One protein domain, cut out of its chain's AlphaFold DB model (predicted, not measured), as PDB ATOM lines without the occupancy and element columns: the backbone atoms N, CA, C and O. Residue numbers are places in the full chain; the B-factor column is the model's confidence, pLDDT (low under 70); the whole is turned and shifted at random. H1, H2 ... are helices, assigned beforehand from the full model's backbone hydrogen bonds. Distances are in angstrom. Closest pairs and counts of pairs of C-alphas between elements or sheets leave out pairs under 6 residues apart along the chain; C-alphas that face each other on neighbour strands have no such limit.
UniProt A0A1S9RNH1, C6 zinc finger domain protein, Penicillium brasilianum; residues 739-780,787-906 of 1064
ATOM      1  N   VAL A 739     103.464 109.569 115.036       89.44
ATOM      2  CA  VAL A 739     104.435 110.105 114.055       89.44
ATOM      3  C   VAL A 739     103.820 111.170 113.120       89.44
ATOM      4  O   VAL A 739     104.431 112.232 112.988       89.44
ATOM      5  N   PRO A 740     102.613 110.992 112.531       89.88
ATOM      6  CA  PRO A 740     101.951 112.056 111.767       89.88
ATOM      7  C   PRO A 740     101.723 113.343 112.572       89.88
ATOM      8  O   PRO A 740     101.971 114.430 112.056       89.88
ATOM      9  N   MET A 741     101.317 113.222 113.843       90.69
ATOM     10  CA  MET A 741     101.067 114.352 114.745       90.69
ATOM     11  C   MET A 741     102.354 115.127 115.071       90.69
ATOM     12  O   MET A 741     102.364 116.357 115.056       90.69
ATOM     13  N   ILE A 742     103.465 114.423 115.315       92.56
ATOM     14  CA  ILE A 742     104.783 115.037 115.550       92.56
ATOM     15  C   ILE A 742     105.252 115.790 114.296       92.56
ATOM     16  O   ILE A 742     105.708 116.931 114.393       92.56
ATOM     17  N   LEU A 743     105.100 115.185 113.112       93.00
ATOM     18  CA  LEU A 743     105.464 115.812 111.839       93.00
ATOM     19  C   LEU A 743     104.553 117.000 111.483       93.00
ATOM     20  O   LEU A 743     105.030 117.962 110.885       93.00
ATOM     21  N   GLU A 744     103.274 116.980 111.872       91.31
ATOM     22  CA  GLU A 744     102.392 118.151 111.788       91.31
ATOM     23  C   GLU A 744     102.880 119.279 112.697       91.31
ATOM     24  O   GLU A 744     103.126 120.381 112.216       91.31
ATOM     25  N   TYR A 745     103.083 118.999 113.990       94.94
ATOM     26  CA  TYR A 745     103.524 119.987 114.976       94.94
ATOM     27  C   TYR A 745     104.801 120.704 114.515       94.94
ATOM     28  O   TYR A 745     104.848 121.932 114.472       94.94
ATOM     29  N   ARG A 746     105.816 119.943 114.083       95.81
ATOM     30  CA  ARG A 746     107.067 120.501 113.546       95.81
ATOM     31  C   ARG A 746     106.854 121.280 112.241       95.81
ATOM     32  O   ARG A 746     107.431 122.352 112.084       95.81
ATOM     33  N   SER A 747     105.992 120.806 111.337       94.12
ATOM     34  CA  SER A 747     105.666 121.520 110.091       94.12
ATOM     35  C   SER A 747     104.895 122.822 110.320       94.12
ATOM     36  O   SER A 747     105.087 123.762 109.551       94.12
ATOM     37  N   ALA A 748     104.043 122.895 111.345       93.88
ATOM     38  CA  ALA A 748     103.324 124.110 111.719       93.88
ATOM     39  C   ALA A 748     104.280 125.155 112.316       93.88
ATOM     40  O   ALA A 748     104.226 126.320 111.924       93.88
ATOM     41  N   VAL A 749     105.210 124.735 113.189       95.56
ATOM     42  CA  VAL A 749     106.275 125.616 113.705       95.56
ATOM     43  C   VAL A 749     107.116 126.174 112.556       95.56
ATOM     44  O   VAL A 749     107.220 127.393 112.424       95.56
ATOM     45  N   LEU A 750     107.649 125.310 111.685       94.88
ATOM     46  CA  LEU A 750     108.449 125.726 110.530       94.88
ATOM     47  C   LEU A 750     107.720 126.766 109.664       94.88
ATOM     48  O   LEU A 750     108.291 127.811 109.347       94.88
ATOM     49  N   ALA A 751     106.457 126.500 109.320       91.19
ATOM     50  CA  ALA A 751     105.665 127.388 108.479       91.19
ATOM     51  C   ALA A 751     105.442 128.764 109.128       91.19
ATOM     52  O   ALA A 751     105.573 129.778 108.445       91.19
ATOM     53  N   MET A 752     105.160 128.841 110.437       91.88
ATOM     54  CA  MET A 752     105.004 130.138 111.115       91.88
ATOM     55  C   MET A 752     106.311 130.938 111.159       91.88
ATOM     56  O   MET A 752     106.273 132.164 111.038       91.88
ATOM     57  N   TYR A 753     107.468 130.280 111.259       93.50
ATOM     58  CA  TYR A 753     108.757 130.967 111.169       93.50
ATOM     59  C   TYR A 753     109.087 131.431 109.736       93.50
ATOM     60  O   TYR A 753     109.549 132.561 109.575       93.50
ATOM     61  N   GLU A 754     108.730 130.672 108.690       89.62
ATOM     62  CA  GLU A 754     108.814 131.143 107.291       89.62
ATOM     63  C   GLU A 754     107.873 132.344 107.033       89.62
ATOM     64  O   GLU A 754     108.244 133.308 106.353       89.62
ATOM     65  N   LEU A 755     106.677 132.358 107.645       86.69
ATOM     66  CA  LEU A 755     105.811 133.545 107.675       86.69
ATOM     67  C   LEU A 755     106.492 134.738 108.363       86.69
ATOM     68  O   LEU A 755     106.462 135.844 107.822       86.69
ATOM     69  N   GLY A 756     107.137 134.512 109.511       88.50
ATOM     70  CA  GLY A 756     107.809 135.542 110.304       88.50
ATOM     71  C   GLY A 756     109.038 136.173 109.639       88.50
ATOM     72  O   GLY A 756     109.250 137.380 109.765       88.50
ATOM     73  N   VAL A 757     109.835 135.400 108.893       86.56
ATOM     74  CA  VAL A 757     110.929 135.957 108.072       86.56
ATOM     75  C   VAL A 757     110.356 136.782 106.912       86.56
ATOM     76  O   VAL A 757     110.872 137.858 106.612       86.56
ATOM     77  N   GLY A 758     109.238 136.340 106.330       75.88
ATOM     78  CA  GLY A 758     108.556 136.983 105.198       75.88
ATOM     79  C   GLY A 758     108.509 136.115 103.935       75.88
ATOM     80  O   GLY A 758     107.719 136.396 103.034       75.88
ATOM     81  N   GLU A 759     109.228 134.994 103.950       66.81
ATOM     82  CA  GLU A 759     109.690 134.112 102.861       66.81
ATOM     83  C   GLU A 759     108.628 133.282 102.100       66.81
ATOM     84  O   GLU A 759     108.888 132.183 101.619       66.81
ATOM     85  N   GLY A 760     107.397 133.781 101.985       54.28
ATOM     86  CA  GLY A 760     106.249 132.964 101.578       54.28
ATOM     87  C   GLY A 760     105.211 133.647 100.699       54.28
ATOM     88  O   GLY A 760     104.088 133.155 100.624       54.28
ATOM     89  N   TYR A 761     105.537 134.749 100.012       50.69
ATOM     90  CA  TYR A 761     104.820 134.963  98.753       50.69
ATOM     91  C   TYR A 761     105.180 133.778  97.855       50.69
ATOM     92  O   TYR A 761     106.358 133.440  97.728       50.69
ATOM     93  N   ARG A 762     104.185 133.121  97.251       54.59
ATOM     94  CA  ARG A 762     104.481 132.315  96.070       54.59
ATOM     95  C   ARG A 762     104.842 133.302  94.979       54.59
ATOM     96  O   ARG A 762     103.946 133.832  94.331       54.59
ATOM     97  N   ASP A 763     106.138 133.537  94.829       55.06
ATOM     98  CA  ASP A 763     106.697 134.153  93.638       55.06
ATOM     99  C   ASP A 763     106.055 133.465  92.409       55.06
ATOM    100  O   ASP A 763     106.161 132.236  92.284       55.06
ATOM    101  N   PRO A 764     105.314 134.201  91.556       57.41
ATOM    102  CA  PRO A 764     104.677 133.642  90.368       57.41
ATOM    103  C   PRO A 764     105.693 132.961  89.451       57.41
ATOM    104  O   PRO A 764     105.382 131.946  88.825       57.41
ATOM    105  N   ASP A 765     106.927 133.464  89.440       59.31
ATOM    106  CA  ASP A 765     108.022 132.971  88.626       59.31
ATOM    107  C   ASP A 765     108.801 131.835  89.316       59.31
ATOM    108  O   ASP A 765     109.518 131.104  88.640       59.31
ATOM    109  N   ALA A 766     108.555 131.518  90.598       61.50
ATOM    110  CA  ALA A 766     109.043 130.267  91.210       61.50
ATOM    111  C   ALA A 766     108.387 128.995  90.630       61.50
ATOM    112  O   ALA A 766     108.852 127.882  90.892       61.50
ATOM    113  N   ILE A 767     107.333 129.150  89.818       58.81
ATOM    114  CA  ILE A 767     106.767 128.099  88.955       58.81
ATOM    115  C   ILE A 767     107.517 127.993  87.608       58.81
ATOM    116  O   ILE A 767     107.364 126.987  86.926       58.81
ATOM    117  N   LYS A 768     108.367 128.971  87.263       58.66
ATOM    118  CA  LYS A 768     109.274 128.995  86.096       58.66
ATOM    119  C   LYS A 768     110.748 128.762  86.475       58.66
ATOM    120  O   LYS A 768     111.575 128.485  85.613       58.66
ATOM    121  N   MET A 769     111.104 128.878  87.757       62.50
ATOM    122  CA  MET A 769     112.466 128.647  88.245       62.50
ATOM    123  C   MET A 769     112.905 127.190  88.046       62.50
ATOM    124  O   MET A 769     112.227 126.249  88.466       62.50
ATOM    125  N   ARG A 770     114.131 127.017  87.531       62.69
ATOM    126  CA  ARG A 770     114.826 125.722  87.370       62.69
ATOM    127  C   ARG A 770     114.883 124.894  88.670       62.69
ATOM    128  O   ARG A 770     114.936 123.664  88.624       62.69
ATOM    129  N   TYR A 771     114.815 125.563  89.824       67.50
ATOM    130  CA  TYR A 771     114.727 124.960  91.153       67.50
ATOM    131  C   TYR A 771     113.489 125.512  91.853       67.50
ATOM    132  O   TYR A 771     113.507 126.595  92.429       67.50
ATOM    133  N   TYR A 772     112.396 124.755  91.766       65.12
ATOM    134  CA  TYR A 772     111.113 125.087  92.376       65.12
ATOM    135  C   TYR A 772     111.299 125.528  93.840       65.12
ATOM    136  O   TYR A 772     111.755 124.743  94.672       65.12
ATOM    137  N   THR A 773     110.919 126.772  94.152       71.06
ATOM    138  CA  THR A 773     111.026 127.445  95.471       71.06
ATOM    139  C   THR A 773     112.426 127.825  95.995       71.06
ATOM    140  O   THR A 773     112.523 128.240  97.150       71.06
ATOM    141  N   LEU A 774     113.489 127.763  95.182       80.50
ATOM    142  CA  LEU A 774     114.830 128.255  95.550       80.50
ATOM    143  C   LEU A 774     115.261 129.449  94.679       80.50
ATOM    144  O   LEU A 774     114.961 129.441  93.486       80.50
ATOM    145  N   PRO A 775     115.998 130.440  95.230       78.81
ATOM    146  CA  PRO A 775     116.491 131.586  94.467       78.81
ATOM    147  C   PRO A 775     117.220 131.196  93.177       78.81
ATOM    148  O   PRO A 775     118.034 130.263  93.160       78.81
ATOM    149  N   THR A 776     116.980 131.955  92.107       73.94
ATOM    150  CA  THR A 776     117.835 131.934  90.918       73.94
ATOM    151  C   THR A 776     119.260 132.302  91.317       73.94
ATOM    152  O   THR A 776     119.490 133.198  92.130       73.94
ATOM    153  N   LEU A 777     120.238 131.591  90.757       72.81
ATOM    154  CA  LEU A 777     121.643 131.936  90.965       72.81
ATOM    155  C   LEU A 777     122.115 132.937  89.906       72.81
ATOM    156  O   LEU A 777     123.132 133.588  90.092       72.81
ATOM    157  N   ASP A 778     121.408 133.074  88.792       60.19
ATOM    158  CA  ASP A 778     121.958 133.618  87.546       60.19
ATOM    159  C   ASP A 778     121.977 135.165  87.472       60.19
ATOM    160  O   ASP A 778     122.233 135.731  86.416       60.19
ATOM    161  N   GLU A 779     121.763 135.859  88.600       52.72
ATOM    162  CA  GLU A 779     122.002 137.305  88.730       52.72
ATOM    163  C   GLU A 779     123.486 137.637  88.989       52.72
ATOM    164  O   GLU A 779     124.142 137.040  89.854       52.72
ATOM    165  N   ASP A 780     123.990 138.658  88.291       41.59
ATOM    166  CA  ASP A 780     125.348 139.185  88.444       41.59
ATOM    167  C   ASP A 780     125.573 139.880  89.796       41.59
ATOM    168  O   ASP A 780     125.156 141.019  89.999       41.59
ATOM    169  N   PRO A 787     121.232 147.187 104.788       59.03
ATOM    170  CA  PRO A 787     121.396 147.597 106.179       59.03
ATOM    171  C   PRO A 787     121.523 146.367 107.090       59.03
ATOM    172  O   PRO A 787     120.883 145.343 106.841       59.03
ATOM    173  N   GLN A 788     122.324 146.481 108.157       66.94
ATOM    174  CA  GLN A 788     122.520 145.396 109.124       66.94
ATOM    175  C   GLN A 788     121.181 144.858 109.644       66.94
ATOM    176  O   GLN A 788     120.261 145.618 109.963       66.94
ATOM    177  N   MET A 789     121.076 143.530 109.736       79.50
ATOM    178  CA  MET A 789     119.856 142.870 110.192       79.50
ATOM    179  C   MET A 789     119.576 143.197 111.661       79.50
ATOM    180  O   MET A 789     120.471 143.161 112.505       79.50
ATOM    181  N   SER A 790     118.315 143.484 111.986       88.31
ATOM    182  CA  SER A 790     117.923 143.716 113.376       88.31
ATOM    183  C   SER A 790     118.089 142.439 114.208       88.31
ATOM    184  O   SER A 790     117.902 141.323 113.714       88.31
ATOM    185  N   ALA A 791     118.354 142.589 115.508       88.62
ATOM    186  CA  ALA A 791     118.410 141.452 116.433       88.62
ATOM    187  C   ALA A 791     117.104 140.626 116.442       88.62
ATOM    188  O   ALA A 791     117.138 139.421 116.677       88.62
ATOM    189  N   ILE A 792     115.958 141.250 116.129       89.12
ATOM    190  CA  ILE A 792     114.669 140.561 115.970       89.12
ATOM    191  C   ILE A 792     114.680 139.682 114.711       89.12
ATOM    192  O   ILE A 792     114.250 138.533 114.767       89.12
ATOM    193  N   ARG A 793     115.203 140.173 113.580       89.19
ATOM    194  CA  ARG A 793     115.335 139.369 112.353       89.19
ATOM    195  C   ARG A 793     116.313 138.213 112.512       89.19
ATOM    196  O   ARG A 793     116.045 137.144 111.971       89.19
ATOM    197  N   ILE A 794     117.397 138.405 113.260       90.50
ATOM    198  CA  ILE A 794     118.368 137.347 113.569       90.50
ATOM    199  C   ILE A 794     117.708 136.255 114.433       90.50
ATOM    200  O   ILE A 794     117.732 135.092 114.043       90.50
ATOM    201  N   ASP A 795     117.027 136.624 115.529       92.62
ATOM    202  CA  ASP A 795     116.262 135.700 116.394       92.62
ATOM    203  C   ASP A 795     115.258 134.843 115.597       92.62
ATOM    204  O   ASP A 795     115.204 133.624 115.752       92.62
ATOM    205  N   ILE A 796     114.500 135.468 114.689       93.56
ATOM    206  CA  ILE A 796     113.504 134.775 113.859       93.56
ATOM    207  C   ILE A 796     114.173 133.831 112.841       93.56
ATOM    208  O   ILE A 796     113.693 132.713 112.666       93.56
ATOM    209  N   ASN A 797     115.285 134.224 112.204       92.88
ATOM    210  CA  ASN A 797     115.996 133.359 111.249       92.88
ATOM    211  C   ASN A 797     116.665 132.153 111.928       92.88
ATOM    212  O   ASN A 797     116.576 131.041 111.412       92.88
ATOM    213  N   VAL A 798     117.271 132.334 113.107       94.00
ATOM    214  CA  VAL A 798     117.850 131.219 113.881       94.00
ATOM    215  C   VAL A 798     116.761 130.230 114.312       94.00
ATOM    216  O   VAL A 798     116.951 129.020 114.220       94.00
ATOM    217  N   LYS A 799     115.580 130.713 114.709       96.00
ATOM    218  CA  LYS A 799     114.438 129.839 115.030       96.00
ATOM    219  C   LYS A 799     113.854 129.141 113.801       96.00
ATOM    220  O   LYS A 799     113.480 127.977 113.905       96.00
ATOM    221  N   TRP A 800     113.834 129.802 112.642       96.38
ATOM    222  CA  TRP A 800     113.443 129.188 111.369       96.38
ATOM    223  C   TRP A 800     114.386 128.041 110.972       96.38
ATOM    224  O   TRP A 800     113.921 126.955 110.628       96.38
ATOM    225  N   MET A 801     115.700 128.250 111.121       97.00
ATOM    226  CA  MET A 801     116.737 127.231 110.929       97.00
ATOM    227  C   MET A 801     116.534 126.031 111.862       97.00
ATOM    228  O   MET A 801     116.416 124.900 111.393       97.00
ATOM    229  N   ASN A 802     116.393 126.285 113.166       97.31
ATOM    230  CA  ASN A 802     116.183 125.239 114.167       97.31
ATOM    231  C   ASN A 802     114.888 124.446 113.908       97.31
ATOM    232  O   ASN A 802     114.886 123.224 114.016       97.31
ATOM    233  N   ALA A 803     113.795 125.110 113.514       97.56
ATOM    234  CA  ALA A 803     112.536 124.441 113.177       97.56
ATOM    235  C   ALA A 803     112.655 123.530 111.939       97.56
ATOM    236  O   ALA A 803     111.978 122.502 111.862       97.56
ATOM    237  N   ALA A 804     113.523 123.879 110.983       97.62
ATOM    238  CA  ALA A 804     113.818 123.036 109.829       97.62
ATOM    239  C   ALA A 804     114.682 121.824 110.218       97.62
ATOM    240  O   ALA A 804     114.351 120.705 109.819       97.62
ATOM    241  N   HIS A 805     115.716 122.015 111.052       98.25
ATOM    242  CA  HIS A 805     116.504 120.923 111.650       98.25
ATOM    243  C   HIS A 805     115.604 119.938 112.414       98.25
ATOM    244  O   HIS A 805     115.565 118.757 112.079       98.25
ATOM    245  N   GLU A 806     114.783 120.424 113.352       97.75
ATOM    246  CA  GLU A 806     113.901 119.586 114.182       97.75
ATOM    247  C   GLU A 806     112.862 118.775 113.381       97.75
ATOM    248  O   GLU A 806     112.427 117.714 113.840       97.75
ATOM    249  N   LEU A 807     112.424 119.263 112.212       97.69
ATOM    250  CA  LEU A 807     111.538 118.516 111.312       97.69
ATOM    251  C   LEU A 807     112.311 117.467 110.499       97.69
ATOM    252  O   LEU A 807     111.815 116.357 110.313       97.69
ATOM    253  N   LEU A 808     113.521 117.786 110.032       97.88
ATOM    254  CA  LEU A 808     114.348 116.844 109.277       97.88
ATOM    255  C   LEU A 808     114.846 115.697 110.164       97.88
ATOM    256  O   LEU A 808     114.716 114.543 109.763       97.88
ATOM    257  N   ASP A 809     115.281 115.969 111.397       97.81
ATOM    258  CA  ASP A 809     115.631 114.935 112.381       97.81
ATOM    259  C   ASP A 809     114.445 113.998 112.674       97.81
ATOM    260  O   ASP A 809     114.578 112.770 112.640       97.81
ATOM    261  N   ALA A 810     113.246 114.558 112.883       96.69
ATOM    262  CA  ALA A 810     112.030 113.769 113.075       96.69
ATOM    263  C   ALA A 810     111.733 112.843 111.877       96.69
ATOM    264  O   ALA A 810     111.296 111.708 112.067       96.69
ATOM    265  N   VAL A 811     112.024 113.271 110.646       96.06
ATOM    266  CA  VAL A 811     111.882 112.426 109.447       96.06
ATOM    267  C   VAL A 811     113.003 111.393 109.331       96.06
ATOM    268  O   VAL A 811     112.731 110.242 108.992       96.06
ATOM    269  N   LEU A 812     114.245 111.745 109.665       96.50
ATOM    270  CA  LEU A 812     115.378 110.816 109.639       96.50
ATOM    271  C   LEU A 812     115.210 109.663 110.643       96.50
ATOM    272  O   LEU A 812     115.629 108.541 110.343       96.50
ATOM    273  N   THR A 813     114.527 109.882 111.774       96.00
ATOM    274  CA  THR A 813     114.159 108.798 112.714       96.00
ATOM    275  C   THR A 813     113.050 107.864 112.215       96.00
ATOM    276  O   THR A 813     112.919 106.755 112.733       96.00
ATOM    277  N   CYS A 814     112.270 108.240 111.195       95.19
ATOM    278  CA  CYS A 814     111.212 107.375 110.666       95.19
ATOM    279  C   CYS A 814     111.799 106.117 110.002       95.19
ATOM    280  O   CYS A 814     112.876 106.159 109.401       95.19
ATOM    281  N   SER A 815     111.104 104.977 110.067       95.50
ATOM    282  CA  SER A 815     111.577 103.775 109.366       95.50
ATOM    283  C   SER A 815     111.377 103.901 107.850       95.50
ATOM    284  O   SER A 815     110.437 104.551 107.386       95.50
ATOM    285  N   VAL A 816     112.242 103.248 107.071       95.75
ATOM    286  CA  VAL A 816     112.172 103.208 105.596       95.75
ATOM    287  C   VAL A 816     110.821 102.660 105.115       95.75
ATOM    288  O   VAL A 816     110.254 103.138 104.135       95.75
ATOM    289  N   ASP A 817     110.285 101.678 105.838       92.62
ATOM    290  CA  ASP A 817     108.973 101.089 105.589       92.62
ATOM    291  C   ASP A 817     107.824 102.062 105.911       92.62
ATOM    292  O   ASP A 817     106.937 102.263 105.083       92.62
ATOM    293  N   THR A 818     107.896 102.769 107.045       93.19
ATOM    294  CA  THR A 818     106.941 103.836 107.390       93.19
ATOM    295  C   THR A 818     106.922 104.920 106.312       93.19
ATOM    296  O   THR A 818     105.847 105.340 105.898       93.19
ATOM    297  N   MET A 819     108.089 105.339 105.805       93.69
ATOM    298  CA  MET A 819     108.179 106.326 104.723       93.69
ATOM    299  C   MET A 819     107.487 105.836 103.443       93.69
ATOM    300  O   MET A 819     106.727 106.590 102.846       93.69
ATOM    301  N   ARG A 820     107.645 104.565 103.055       93.38
ATOM    302  CA  ARG A 820     106.961 103.991 101.874       93.38
ATOM    303  C   ARG A 820     105.430 103.983 101.982       93.38
ATOM    304  O   ARG A 820     104.774 103.964 100.945       93.38
ATOM    305  N   ARG A 821     104.882 104.009 103.203       92.38
ATOM    306  CA  ARG A 821     103.437 104.077 103.505       92.38
ATOM    307  C   ARG A 821     102.939 105.517 103.733       92.38
ATOM    308  O   ARG A 821     101.737 105.763 103.679       92.38
ATOM    309  N   MET A 822     103.836 106.481 103.974       91.62
ATOM    310  CA  MET A 822     103.468 107.884 104.203       91.62
ATOM    311  C   MET A 822     102.817 108.516 102.958       91.62
ATOM    312  O   MET A 822     103.376 108.433 101.862       91.62
ATOM    313  N   PRO A 823     101.703 109.258 103.111       91.69
ATOM    314  CA  PRO A 823     101.105 109.990 102.000       91.69
ATOM    315  C   PRO A 823     102.030 111.089 101.459       91.69
ATOM    316  O   PRO A 823     102.781 111.726 102.201       91.69
ATOM    317  N   ASN A 824     101.903 111.390 100.164       88.81
ATOM    318  CA  ASN A 824     102.655 112.453  99.483       88.81
ATOM    319  C   ASN A 824     102.496 113.831 100.167       88.81
ATOM    320  O   ASN A 824     103.434 114.628 100.191       88.81
ATOM    321  N   LEU A 825     101.347 114.091 100.807       87.38
ATOM    322  CA  LEU A 825     101.124 115.289 101.624       87.38
ATOM    323  C   LEU A 825     102.182 115.456 102.734       87.38
ATOM    324  O   LEU A 825     102.677 116.569 102.927       87.38
ATOM    325  N   THR A 826     102.585 114.373 103.407       90.88
ATOM    326  CA  THR A 826     103.629 114.384 104.448       90.88
ATOM    327  C   THR A 826     104.993 114.739 103.865       90.88
ATOM    328  O   THR A 826     105.695 115.581 104.422       90.88
ATOM    329  N   TYR A 827     105.341 114.185 102.700       91.56
ATOM    330  CA  TYR A 827     106.603 114.489 102.018       91.56
ATOM    331  C   TYR A 827     106.754 115.985 101.687       91.56
ATOM    332  O   TYR A 827     107.836 116.549 101.851       91.56
ATOM    333  N   THR A 828     105.661 116.679 101.325       87.25
ATOM    334  CA  THR A 828     105.712 118.138 101.077       87.25
ATOM    335  C   THR A 828     106.152 118.962 102.296       87.25
ATOM    336  O   THR A 828     106.571 120.105 102.124       87.25
ATOM    337  N   ARG A 829     106.049 118.420 103.521       87.75
ATOM    338  CA  ARG A 829     106.407 119.114 104.773       87.75
ATOM    339  C   ARG A 829     107.916 119.139 104.997       87.75
ATOM    340  O   ARG A 829     108.468 120.184 105.313       87.75
ATOM    341  N   PHE A 830     108.604 118.023 104.765       88.88
ATOM    342  CA  PHE A 830     110.065 117.994 104.872       88.88
ATOM    343  C   PHE A 830     110.777 118.464 103.599       88.88
ATOM    344  O   PHE A 830     111.894 118.962 103.681       88.88
ATOM    345  N   GLY A 831     110.103 118.421 102.443       89.62
ATOM    346  CA  GLY A 831     110.518 119.188 101.267       89.62
ATOM    347  C   GLY A 831     110.623 120.686 101.575       89.62
ATOM    348  O   GLY A 831     111.648 121.292 101.289       89.62
ATOM    349  N   MET A 832     109.612 121.253 102.248       88.19
ATOM    350  CA  MET A 832     109.647 122.632 102.754       88.19
ATOM    351  C   MET A 832     110.813 122.855 103.732       88.19
ATOM    352  O   MET A 832     111.535 123.826 103.559       88.19
ATOM    353  N   ALA A 833     111.069 121.949 104.686       94.44
ATOM    354  CA  ALA A 833     112.213 122.066 105.604       94.44
ATOM    355  C   ALA A 833     113.570 122.120 104.884       94.44
ATOM    356  O   ALA A 833     114.403 122.974 105.189       94.44
ATOM    357  N   MET A 834     113.776 121.251 103.890       95.00
ATOM    358  CA  MET A 834     114.997 121.257 103.086       95.00
ATOM    359  C   MET A 834     115.123 122.554 102.271       95.00
ATOM    360  O   MET A 834     116.190 123.164 102.258       95.00
ATOM    361  N   THR A 835     114.029 123.026 101.659       91.31
ATOM    362  CA  THR A 835     113.979 124.331 100.979       91.31
ATOM    363  C   THR A 835     114.313 125.479 101.935       91.31
ATOM    364  O   THR A 835     115.110 126.343 101.578       91.31
ATOM    365  N   SER A 836     113.762 125.492 103.155       92.75
ATOM    366  CA  SER A 836     114.047 126.520 104.163       92.75
ATOM    367  C   SER A 836     115.535 126.564 104.521       92.75
ATOM    368  O   SER A 836     116.126 127.637 104.456       92.75
ATOM    369  N   LEU A 837     116.178 125.423 104.807       95.31
ATOM    370  CA  LEU A 837     117.627 125.398 105.061       95.31
ATOM    371  C   LEU A 837     118.441 125.912 103.872       95.31
ATOM    372  O   LEU A 837     119.408 126.637 104.073       95.31
ATOM    373  N   LEU A 838     118.049 125.585 102.639       94.06
ATOM    374  CA  LEU A 838     118.739 126.060 101.439       94.06
ATOM    375  C   LEU A 838     118.572 127.578 101.235       94.06
ATOM    376  O   LEU A 838     119.558 128.264 100.962       94.06
ATOM    377  N   LYS A 839     117.375 128.134 101.468       91.31
ATOM    378  CA  LYS A 839     117.140 129.590 101.500       91.31
ATOM    379  C   LYS A 839     117.978 130.290 102.581       91.31
ATOM    380  O   LYS A 839     118.566 131.340 102.318       91.31
ATOM    381  N   ILE A 840     118.072 129.707 103.779       92.62
ATOM    382  CA  ILE A 840     118.894 130.220 104.891       92.62
ATOM    383  C   ILE A 840     120.382 130.165 104.525       92.62
ATOM    384  O   ILE A 840     121.090 131.150 104.712       92.62
ATOM    385  N   HIS A 841     120.846 129.061 103.935       93.75
ATOM    386  CA  HIS A 841     122.228 128.876 103.477       93.75
ATOM    387  C   HIS A 841     122.623 129.909 102.415       93.75
ATOM    388  O   HIS A 841     123.691 130.509 102.505       93.75
ATOM    389  N   PHE A 842     121.735 130.202 101.460       90.75
ATOM    390  CA  PHE A 842     121.903 131.321 100.527       90.75
ATOM    391  C   PHE A 842     121.937 132.666 101.257       90.75
ATOM    392  O   PHE A 842     122.852 133.449 101.040       90.75
ATOM    393  N   SER A 843     121.024 132.909 102.197       88.50
ATOM    394  CA  SER A 843     120.979 134.162 102.969       88.50
ATOM    395  C   SER A 843     122.242 134.398 103.814       88.50
ATOM    396  O   SER A 843     122.639 135.545 104.015       88.50
ATOM    397  N   VAL A 844     122.894 133.319 104.260       90.38
ATOM    398  CA  VAL A 844     124.215 133.305 104.909       90.38
ATOM    399  C   VAL A 844     125.353 133.526 103.904       90.38
ATOM    400  O   VAL A 844     126.261 134.304 104.178       90.38
ATOM    401  N   ARG A 845     125.315 132.885 102.727       88.06
ATOM    402  CA  ARG A 845     126.341 133.030 101.675       88.06
ATOM    403  C   ARG A 845     126.319 134.395 100.976       88.06
ATOM    404  O   ARG A 845     127.375 134.868 100.566       88.06
ATOM    405  N   THR A 846     125.149 135.018 100.816       83.19
ATOM    406  CA  THR A 846     124.954 136.211  99.970       83.19
ATOM    407  C   THR A 846     124.509 137.469 100.728       83.19
ATOM    408  O   THR A 846     124.160 138.458 100.084       83.19
ATOM    409  N   GLY A 847     124.426 137.448 102.063       81.81
ATOM    410  CA  GLY A 847     123.799 138.528 102.829       81.81
ATOM    411  C   GLY A 847     124.257 138.632 104.284       81.81
ATOM    412  O   GLY A 847     124.980 137.784 104.797       81.81
ATOM    413  N   ALA A 848     123.804 139.691 104.962       81.44
ATOM    414  CA  ALA A 848     124.257 140.065 106.307       81.44
ATOM    415  C   ALA A 848     123.915 139.048 107.420       81.44
ATOM    416  O   ALA A 848     124.393 139.191 108.543       81.44
ATOM    417  N   LEU A 849     123.143 137.992 107.133       85.50
ATOM    418  CA  LEU A 849     122.969 136.870 108.062       85.50
ATOM    419  C   LEU A 849     124.299 136.117 108.281       85.50
ATOM    420  O   LEU A 849     124.537 135.610 109.377       85.50
ATOM    421  N   GLY A 850     125.187 136.122 107.277       84.56
ATOM    422  CA  GLY A 850     126.536 135.554 107.344       84.56
ATOM    423  C   GLY A 850     127.497 136.258 108.311       84.56
ATOM    424  O   GLY A 850     128.538 135.698 108.637       84.56
ATOM    425  N   GLU A 851     127.153 137.450 108.822       86.00
ATOM    426  CA  GLU A 851     127.914 138.116 109.897       86.00
ATOM    427  C   GLU A 851     127.716 137.430 111.267       86.00
ATOM    428  O   GLU A 851     128.482 137.683 112.195       86.00
ATOM    429  N   VAL A 852     126.684 136.582 111.413       87.19
ATOM    430  CA  VAL A 852     126.244 136.021 112.709       87.19
ATOM    431  C   VAL A 852     126.011 134.504 112.668       87.19
ATOM    432  O   VAL A 852     126.222 133.824 113.672       87.19
ATOM    433  N   VAL A 853     125.583 133.958 111.528       90.19
ATOM    434  CA  VAL A 853     125.315 132.526 111.318       90.19
ATOM    435  C   VAL A 853     126.270 132.019 110.242       90.19
ATOM    436  O   VAL A 853     126.310 132.586 109.153       90.19
ATOM    437  N   THR A 854     127.045 130.970 110.523       91.25
ATOM    438  CA  THR A 854     128.027 130.440 109.565       91.25
ATOM    439  C   THR A 854     127.414 129.316 108.710       91.25
ATOM    440  O   THR A 854     126.454 128.673 109.140       91.25
ATOM    441  N   PRO A 855     127.940 129.031 107.503       90.81
ATOM    442  CA  PRO A 855     127.449 127.930 106.662       90.81
ATOM    443  C   PRO A 855     127.434 126.574 107.388       90.81
ATOM    444  O   PRO A 855     126.543 125.748 107.185       90.81
ATOM    445  N   GLU A 856     128.402 126.362 108.282       91.19
ATOM    446  CA  GLU A 856     128.567 125.142 109.070       91.19
ATOM    447  C   GLU A 856     127.465 124.984 110.129       91.19
ATOM    448  O   GLU A 856     127.088 123.854 110.431       91.19
ATOM    449  N   THR A 857     126.900 126.080 110.660       93.62
ATOM    450  CA  THR A 857     125.766 126.002 111.601       93.62
ATOM    451  C   THR A 857     124.419 125.826 110.899       93.62
ATOM    452  O   THR A 857     123.520 125.218 111.480       93.62
ATOM    453  N   VAL A 858     124.281 126.255 109.636       95.12
ATOM    454  CA  VAL A 858     123.120 125.895 108.793       95.12
ATOM    455  C   VAL A 858     123.153 124.407 108.430       95.12
ATOM    456  O   VAL A 858     122.112 123.745 108.408       95.12
ATOM    457  N   ASN A 859     124.355 123.869 108.188       95.31
ATOM    458  CA  ASN A 859     124.634 122.450 107.955       95.31
ATOM    459  C   ASN A 859     123.825 121.820 106.793       95.31
ATOM    460  O   ASN A 859     123.494 120.633 106.803       95.31
ATOM    461  N   ALA A 860     123.489 122.620 105.772       95.75
ATOM    462  CA  ALA A 860     122.618 122.205 104.667       95.75
ATOM    463  C   ALA A 860     123.166 120.991 103.886       95.75
ATOM    464  O   ALA A 860     122.390 120.133 103.463       95.75
ATOM    465  N   GLY A 861     124.494 120.885 103.751       95.25
ATOM    466  CA  GLY A 861     125.162 119.762 103.089       95.25
ATOM    467  C   GLY A 861     124.866 118.406 103.741       95.25
ATOM    468  O   GLY A 861     124.456 117.487 103.035       95.25
ATOM    469  N   TYR A 862     124.988 118.310 105.073       96.94
ATOM    470  CA  TYR A 862     124.685 117.097 105.845       96.94
ATOM    471  C   TYR A 862     123.222 116.674 105.705       96.94
ATOM    472  O   TYR A 862     122.944 115.503 105.454       96.94
ATOM    473  N   TYR A 863     122.281 117.615 105.834       98.06
ATOM    474  CA  TYR A 863     120.858 117.288 105.725       98.06
ATOM    475  C   TYR A 863     120.476 116.835 104.315       98.06
ATOM    476  O   TYR A 863     119.685 115.901 104.187       98.06
ATOM    477  N   LEU A 864     121.083 117.414 103.270       97.31
ATOM    478  CA  LEU A 864     120.946 116.910 101.903       97.31
ATOM    479  C   LEU A 864     121.440 115.457 101.779       97.31
ATOM    480  O   LEU A 864     120.718 114.646 101.206       97.31
ATOM    481  N   ASP A 865     122.601 115.096 102.339       97.38
ATOM    482  CA  ASP A 865     123.138 113.723 102.262       97.38
ATOM    483  C   ASP A 865     122.334 112.718 103.094       97.38
ATOM    484  O   ASP A 865     121.985 111.637 102.613       97.38
ATOM    485  N   ALA A 866     121.990 113.072 104.334       97.94
ATOM    486  CA  ALA A 866     121.195 112.226 105.216       97.94
ATOM    487  C   ALA A 866     119.811 111.943 104.607       97.94
ATOM    488  O   ALA A 866     119.376 110.789 104.551       97.94
ATOM    489  N   MET A 867     119.147 112.974 104.072       97.25
ATOM    490  CA  MET A 867     117.872 112.821 103.371       97.25
ATOM    491  C   MET A 867     118.025 112.095 102.031       97.25
ATOM    492  O   MET A 867     117.151 111.299 101.693       97.25
ATOM    493  N   ALA A 868     119.110 112.311 101.282       96.31
ATOM    494  CA  ALA A 868     119.378 111.599 100.034       96.31
ATOM    495  C   ALA A 868     119.499 110.089 100.262       96.31
ATOM    496  O   ALA A 868     118.801 109.320  99.603       96.31
ATOM    497  N   ASN A 869     120.307 109.667 101.237       97.12
ATOM    498  CA  ASN A 869     120.457 108.257 101.601       97.12
ATOM    499  C   ASN A 869     119.110 107.657 102.036       97.12
ATOM    500  O   ASN A 869     118.653 106.664 101.469       97.12
ATOM    501  N   LYS A 870     118.405 108.332 102.955       97.06
ATOM    502  CA  LYS A 870     117.108 107.885 103.484       97.06
ATOM    503  C   LYS A 870     116.026 107.754 102.404       97.06
ATOM    504  O   LYS A 870     115.278 106.776 102.379       97.06
ATOM    505  N   LEU A 871     115.936 108.729 101.497       96.69
ATOM    506  CA  LEU A 871     114.991 108.715 100.378       96.69
ATOM    507  C   LEU A 871     115.402 107.704  99.299       96.69
ATOM    508  O   LEU A 871     114.524 107.094  98.690       96.69
ATOM    509  N   GLY A 872     116.703 107.474  99.106       96.56
ATOM    510  CA  GLY A 872     117.248 106.433  98.235       96.56
ATOM    511  C   GLY A 872     116.841 105.037  98.705       96.56
ATOM    512  O   GLY A 872     116.239 104.284  97.937       96.56
ATOM    513  N   GLU A 873     117.041 104.724  99.988       97.25
ATOM    514  CA  GLU A 873     116.537 103.492 100.612       97.25
ATOM    515  C   GLU A 873     115.012 103.371 100.475       97.25
ATOM    516  O   GLU A 873     114.495 102.333 100.045       97.25
ATOM    517  N   ALA A 874     114.267 104.441 100.780       96.44
ATOM    518  CA  ALA A 874     112.808 104.445 100.682       96.44
ATOM    519  C   ALA A 874     112.312 104.220  99.244       96.44
ATOM    520  O   ALA A 874     111.332 103.497  99.067       96.44
ATOM    521  N   SER A 875     113.009 104.745  98.227       94.88
ATOM    522  CA  SER A 875     112.669 104.584  96.804       94.88
ATOM    523  C   SER A 875     112.606 103.119  96.362       94.88
ATOM    524  O   SER A 875     111.817 102.771  95.482       94.88
ATOM    525  N   GLY A 876     113.432 102.252  96.962       92.50
ATOM    526  CA  GLY A 876     113.583 100.861  96.538       92.50
ATOM    527  C   GLY A 876     114.030 100.723  95.078       92.50
ATOM    528  O   GLY A 876     113.515  99.854  94.380       92.50
ATOM    529  N   GLY A 877     114.917 101.605  94.599       88.00
ATOM    530  CA  GLY A 877     115.406 101.584  93.215       88.00
ATOM    531  C   GLY A 877     114.355 102.027  92.194       88.00
ATOM    532  O   GLY A 877     114.234 101.431  91.131       88.00
ATOM    533  N   GLY A 878     113.539 103.027  92.540       86.56
ATOM    534  CA  GLY A 878     112.458 103.526  91.686       86.56
ATOM    535  C   GLY A 878     111.080 102.921  91.979       86.56
ATOM    536  O   GLY A 878     110.080 103.585  91.702       86.56
ATOM    537  N   LYS A 879     111.005 101.734  92.608       87.94
ATOM    538  CA  LYS A 879     109.751 101.000  92.880       87.94
ATOM    539  C   LYS A 879     108.675 101.853  93.570       87.94
ATOM    540  O   LYS A 879     107.514 101.826  93.167       87.94
ATOM    541  N   TYR A 880     109.039 102.594  94.613       91.12
ATOM    542  CA  TYR A 880     108.093 103.350  95.437       91.12
ATOM    543  C   TYR A 880     107.990 104.798  94.947       91.12
ATOM    544  O   TYR A 880     108.789 105.658  95.313       91.12
ATOM    545  N   LYS A 881     106.983 105.081  94.109       88.62
ATOM    546  CA  LYS A 881     106.886 106.327  93.321       88.62
ATOM    547  C   LYS A 881     107.000 107.623  94.137       88.62
ATOM    548  O   LYS A 881     107.603 108.578  93.652       88.62
ATOM    549  N   ILE A 882     106.453 107.674  95.357       91.62
ATOM    550  CA  ILE A 882     106.508 108.878  96.205       91.62
ATOM    551  C   ILE A 882     107.933 109.154  96.729       91.62
ATOM    552  O   ILE A 882     108.467 110.211  96.383       91.62
ATOM    553  N   PRO A 883     108.612 108.252  97.472       94.00
ATOM    554  CA  PRO A 883     110.007 108.481  97.853       94.00
ATOM    555  C   PRO A 883     110.958 108.611  96.660       94.00
ATOM    556  O   PRO A 883     111.830 109.470  96.720       94.00
ATOM    557  N   SER A 884     110.772 107.873  95.556       92.69
ATOM    558  CA  SER A 884     111.577 108.057  94.329       92.69
ATOM    559  C   SER A 884     111.473 109.486  93.781       92.69
ATOM    560  O   SER A 884     112.477 110.111  93.438       92.69
ATOM    561  N   ARG A 885     110.255 110.045  93.749       89.31
ATOM    562  CA  ARG A 885     110.005 111.426  93.317       89.31
ATOM    563  C   ARG A 885     110.688 112.446  94.232       89.31
ATOM    564  O   ARG A 885     111.246 113.422  93.737       89.31
ATOM    565  N   TRP A 886     110.646 112.233  95.544       92.38
ATOM    566  CA  TRP A 886     111.242 113.152  96.518       92.38
ATOM    567  C   TRP A 886     112.759 113.002  96.659       92.38
ATOM    568  O   TRP A 886     113.431 114.005  96.893       92.38
ATOM    569  N   TYR A 887     113.309 111.810  96.410       94.44
ATOM    570  CA  TYR A 887     114.744 111.601  96.215       94.44
ATOM    571  C   TYR A 887     115.268 112.510  95.098       94.44
ATOM    572  O   TYR A 887     116.182 113.286  95.340       94.44
ATOM    573  N   HIS A 888     114.639 112.521  93.917       89.75
ATOM    574  CA  HIS A 888     115.060 113.407  92.823       89.75
ATOM    575  C   HIS A 888     114.990 114.906  93.202       89.75
ATOM    576  O   HIS A 888     115.910 115.666  92.902       89.75
ATOM    577  N   VAL A 889     113.940 115.344  93.908       88.38
ATOM    578  CA  VAL A 889     113.818 116.748  94.358       88.38
ATOM    579  C   VAL A 889     114.941 117.141  95.326       88.38
ATOM    580  O   VAL A 889     115.533 118.206  95.165       88.38
ATOM    581  N   VAL A 890     115.254 116.297  96.310       91.38
ATOM    582  CA  VAL A 890     116.236 116.606  97.365       91.38
ATOM    583  C   VAL A 890     117.664 116.268  96.925       91.38
ATOM    584  O   VAL A 890     118.512 117.154  96.833       91.38
ATOM    585  N   ALA A 891     117.920 114.998  96.614       90.75
ATOM    586  CA  ALA A 891     119.246 114.439  96.362       90.75
ATOM    587  C   ALA A 891     119.851 114.835  95.010       90.75
ATOM    588  O   ALA A 891     121.069 114.802  94.872       90.75
ATOM    589  N   VAL A 892     119.021 115.190  94.020       89.06
ATOM    590  CA  VAL A 892     119.492 115.634  92.697       89.06
ATOM    591  C   VAL A 892     119.341 117.147  92.566       89.06
ATOM    592  O   VAL A 892     120.347 117.850  92.513       89.06
ATOM    593  N   LYS A 893     118.111 117.685  92.575       87.69
ATOM    594  CA  LYS A 893     117.897 119.127  92.336       87.69
ATOM    595  C   LYS A 893     118.386 120.017  93.486       87.69
ATOM    596  O   LYS A 893     119.044 121.021  93.223       87.69
ATOM    597  N   GLY A 894     118.104 119.660  94.741       90.62
ATOM    598  CA  GLY A 894     118.592 120.399  95.914       90.62
ATOM    599  C   GLY A 894     120.122 120.398  96.024       90.62
ATOM    600  O   GLY A 894     120.725 121.450  96.240       90.62
ATOM    601  N   ARG A 895     120.744 119.236  95.787       93.25
ATOM    602  CA  ARG A 895     122.204 119.049  95.722       93.25
ATOM    603  C   ARG A 895     122.856 119.869  94.604       93.25
ATOM    604  O   ARG A 895     123.761 120.643  94.888       93.25
ATOM    605  N   ASP A 896     122.373 119.779  93.364       91.38
ATOM    606  CA  ASP A 896     122.919 120.545  92.230       91.38
ATOM    607  C   ASP A 896     122.790 122.070  92.418       91.38
ATOM    608  O   ASP A 896     123.699 122.832  92.081       91.38
ATOM    609  N   TRP A 897     121.695 122.553  93.008       92.25
ATOM    610  CA  TRP A 897     121.580 123.970  93.355       92.25
ATOM    611  C   TRP A 897     122.606 124.387  94.420       92.25
ATOM    612  O   TRP A 897     123.335 125.360  94.213       92.25
ATOM    613  N   HIS A 898     122.707 123.621  95.512       93.56
ATOM    614  CA  HIS A 898     123.649 123.859  96.609       93.56
ATOM    615  C   HIS A 898     125.098 123.877  96.107       93.56
ATOM    616  O   HIS A 898     125.838 124.831  96.338       93.56
ATOM    617  N   ASP A 899     125.500 122.864  95.346       92.69
ATOM    618  CA  ASP A 899     126.888 122.696  94.925       92.69
ATOM    619  C   ASP A 899     127.319 123.751  93.893       92.69
ATOM    620  O   ASP A 899     128.504 124.070  93.792       92.69
ATOM    621  N   ARG A 900     126.382 124.330  93.129       89.56
ATOM    622  CA  ARG A 900     126.664 125.451  92.212       89.56
ATOM    623  C   ARG A 900     126.745 126.796  92.940       89.56
ATOM    624  O   ARG A 900     127.572 127.624  92.557       89.56
ATOM    625  N   LEU A 901     125.972 126.987  94.011       88.94
ATOM    626  CA  LEU A 901     126.152 128.107  94.942       88.94
ATOM    627  C   LEU A 901     127.542 128.033  95.604       88.94
ATOM    628  O   LEU A 901     128.302 128.998  95.551       88.94
ATOM    629  N   GLU A 902     127.929 126.866  96.126       89.56
ATOM    630  CA  GLU A 902     129.246 126.636  96.735       89.56
ATOM    631  C   GLU A 902     130.411 126.822  95.745       89.56
ATOM    632  O   GLU A 902     131.402 127.481  96.072       89.56
ATOM    633  N   LYS A 903     130.289 126.328  94.502       86.94
ATOM    634  CA  LYS A 903     131.293 126.546  93.437       86.94
ATOM    635  C   LYS A 903     131.532 128.028  93.144       86.94
ATOM    636  O   LYS A 903     132.671 128.414  92.897       86.94
ATOM    637  N   ARG A 904     130.495 128.873  93.209       83.44
ATOM    638  CA  ARG A 904     130.645 130.321  92.989       83.44
ATOM    639  C   ARG A 904     131.473 130.985  94.092       83.44
ATOM    640  O   ARG A 904     132.360 131.776  93.786       83.44
ATOM    641  N   TYR A 905     131.218 130.639  95.354       74.75
ATOM    642  CA  TYR A 905     131.927 131.232  96.494       74.75
ATOM    643  C   TYR A 905     133.327 130.649  96.726       74.75
ATOM    644  O   TYR A 905     134.199 131.355  97.224       74.75
ATOM    645  N   THR A 906     133.582 129.406  96.312       71.88
ATOM    646  CA  THR A 906     134.930 128.807  96.337       71.88
ATOM    647  C   THR A 906     135.798 129.223  95.143       71.88
ATOM    648  O   THR A 906     137.008 129.372  95.298       71.88
TER     649      THR A 906
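This is residues 739 to 780 and 787 to 906 of the 1064 residues of the protein "C6 zinc finger domain protein" of Penicillium brasilianum (UniProt A0A1S9RNH1). Five long helices, H1, H3, H5, H8 and H9, make an up-and-down bundle, each running against the one before it in the chain, with H5 through the middle, H1 and H3 on one side of it and H8 and H9 on another. Short H4 lies across one end and short H6 near the other, while H2 touches no helix. The printed part has 162 residues with nine named helices, H1 to H9 in chain order, and no named strand; its class is all helix. It is compact, with a radius of gyration of the C-alphas of 15.6 A, and only just elongated, spanning 49 by 32 by 31 A.

The longest helix, H9, holds residues 881 to 906 and measures 36.1 A, ending at C-alpha 906 at (134.930, 128.807, 96.337). H8, residues 860 to 875, measures 21.7 A. H5, residues 824 to 845, and H3, residues 791 to 812, measure 31.5 A each. H1, residues 739 to 757, measures 27.3 A from C-alpha 739 at (104.435, 110.105, 114.055). The short helices are H2, residues 764 to 767, H4, 816 to 821, H6, 848 to 851, and H7, 855 to 858.

H9 touches the hub, H5, the same way at a shallow tilt of 2 degrees; their closest C-alphas, Asn 824 and Ile 882, are 6.2 A apart. H8 and H9 form a helical hairpin, closest at C-alphas 875 and 884, 4.4 A. H5, with residues 830 to 840 alone, touches H3 at a steep tilt of 42 degrees, opposite ways, closest at C-alphas 804 and 833, 4.6 A. H1 touches H3 at a shallow tilt of 23 degrees, opposite ways, closest at C-alphas 753 and 800, 5.0 A. H4 touches H8, with residues 870 to 875 of H8 alone, closest at C-alphas 816 and 874, 5.1 A. H6 touches H5 only at the corner, closest at C-alphas 844 and 850, 4.0 A. H7 touches H5, closest at C-alphas 841 and 858, 6.2 A. H1 and H9 are apart. Every O i to N i+4 pair is within hydrogen-bond range in H1, H3, H4 and H8, against 16 of 18 in H5 and 20 of 22 in H9; H2, H6 and H7 are too short for such a pair.

The two farthest C-alphas, of Pro 787 and Lys 879, are 49.8 A apart. Residues 781 to 786 are not printed, and C-alphas 780 and 787 are 20.0 A apart across the cut. Of the links printed whole, none is long. The mean pLDDT of the printed part is 87.4; residues 759 to 772, 778 to 780 and 787 to 788 are under 70.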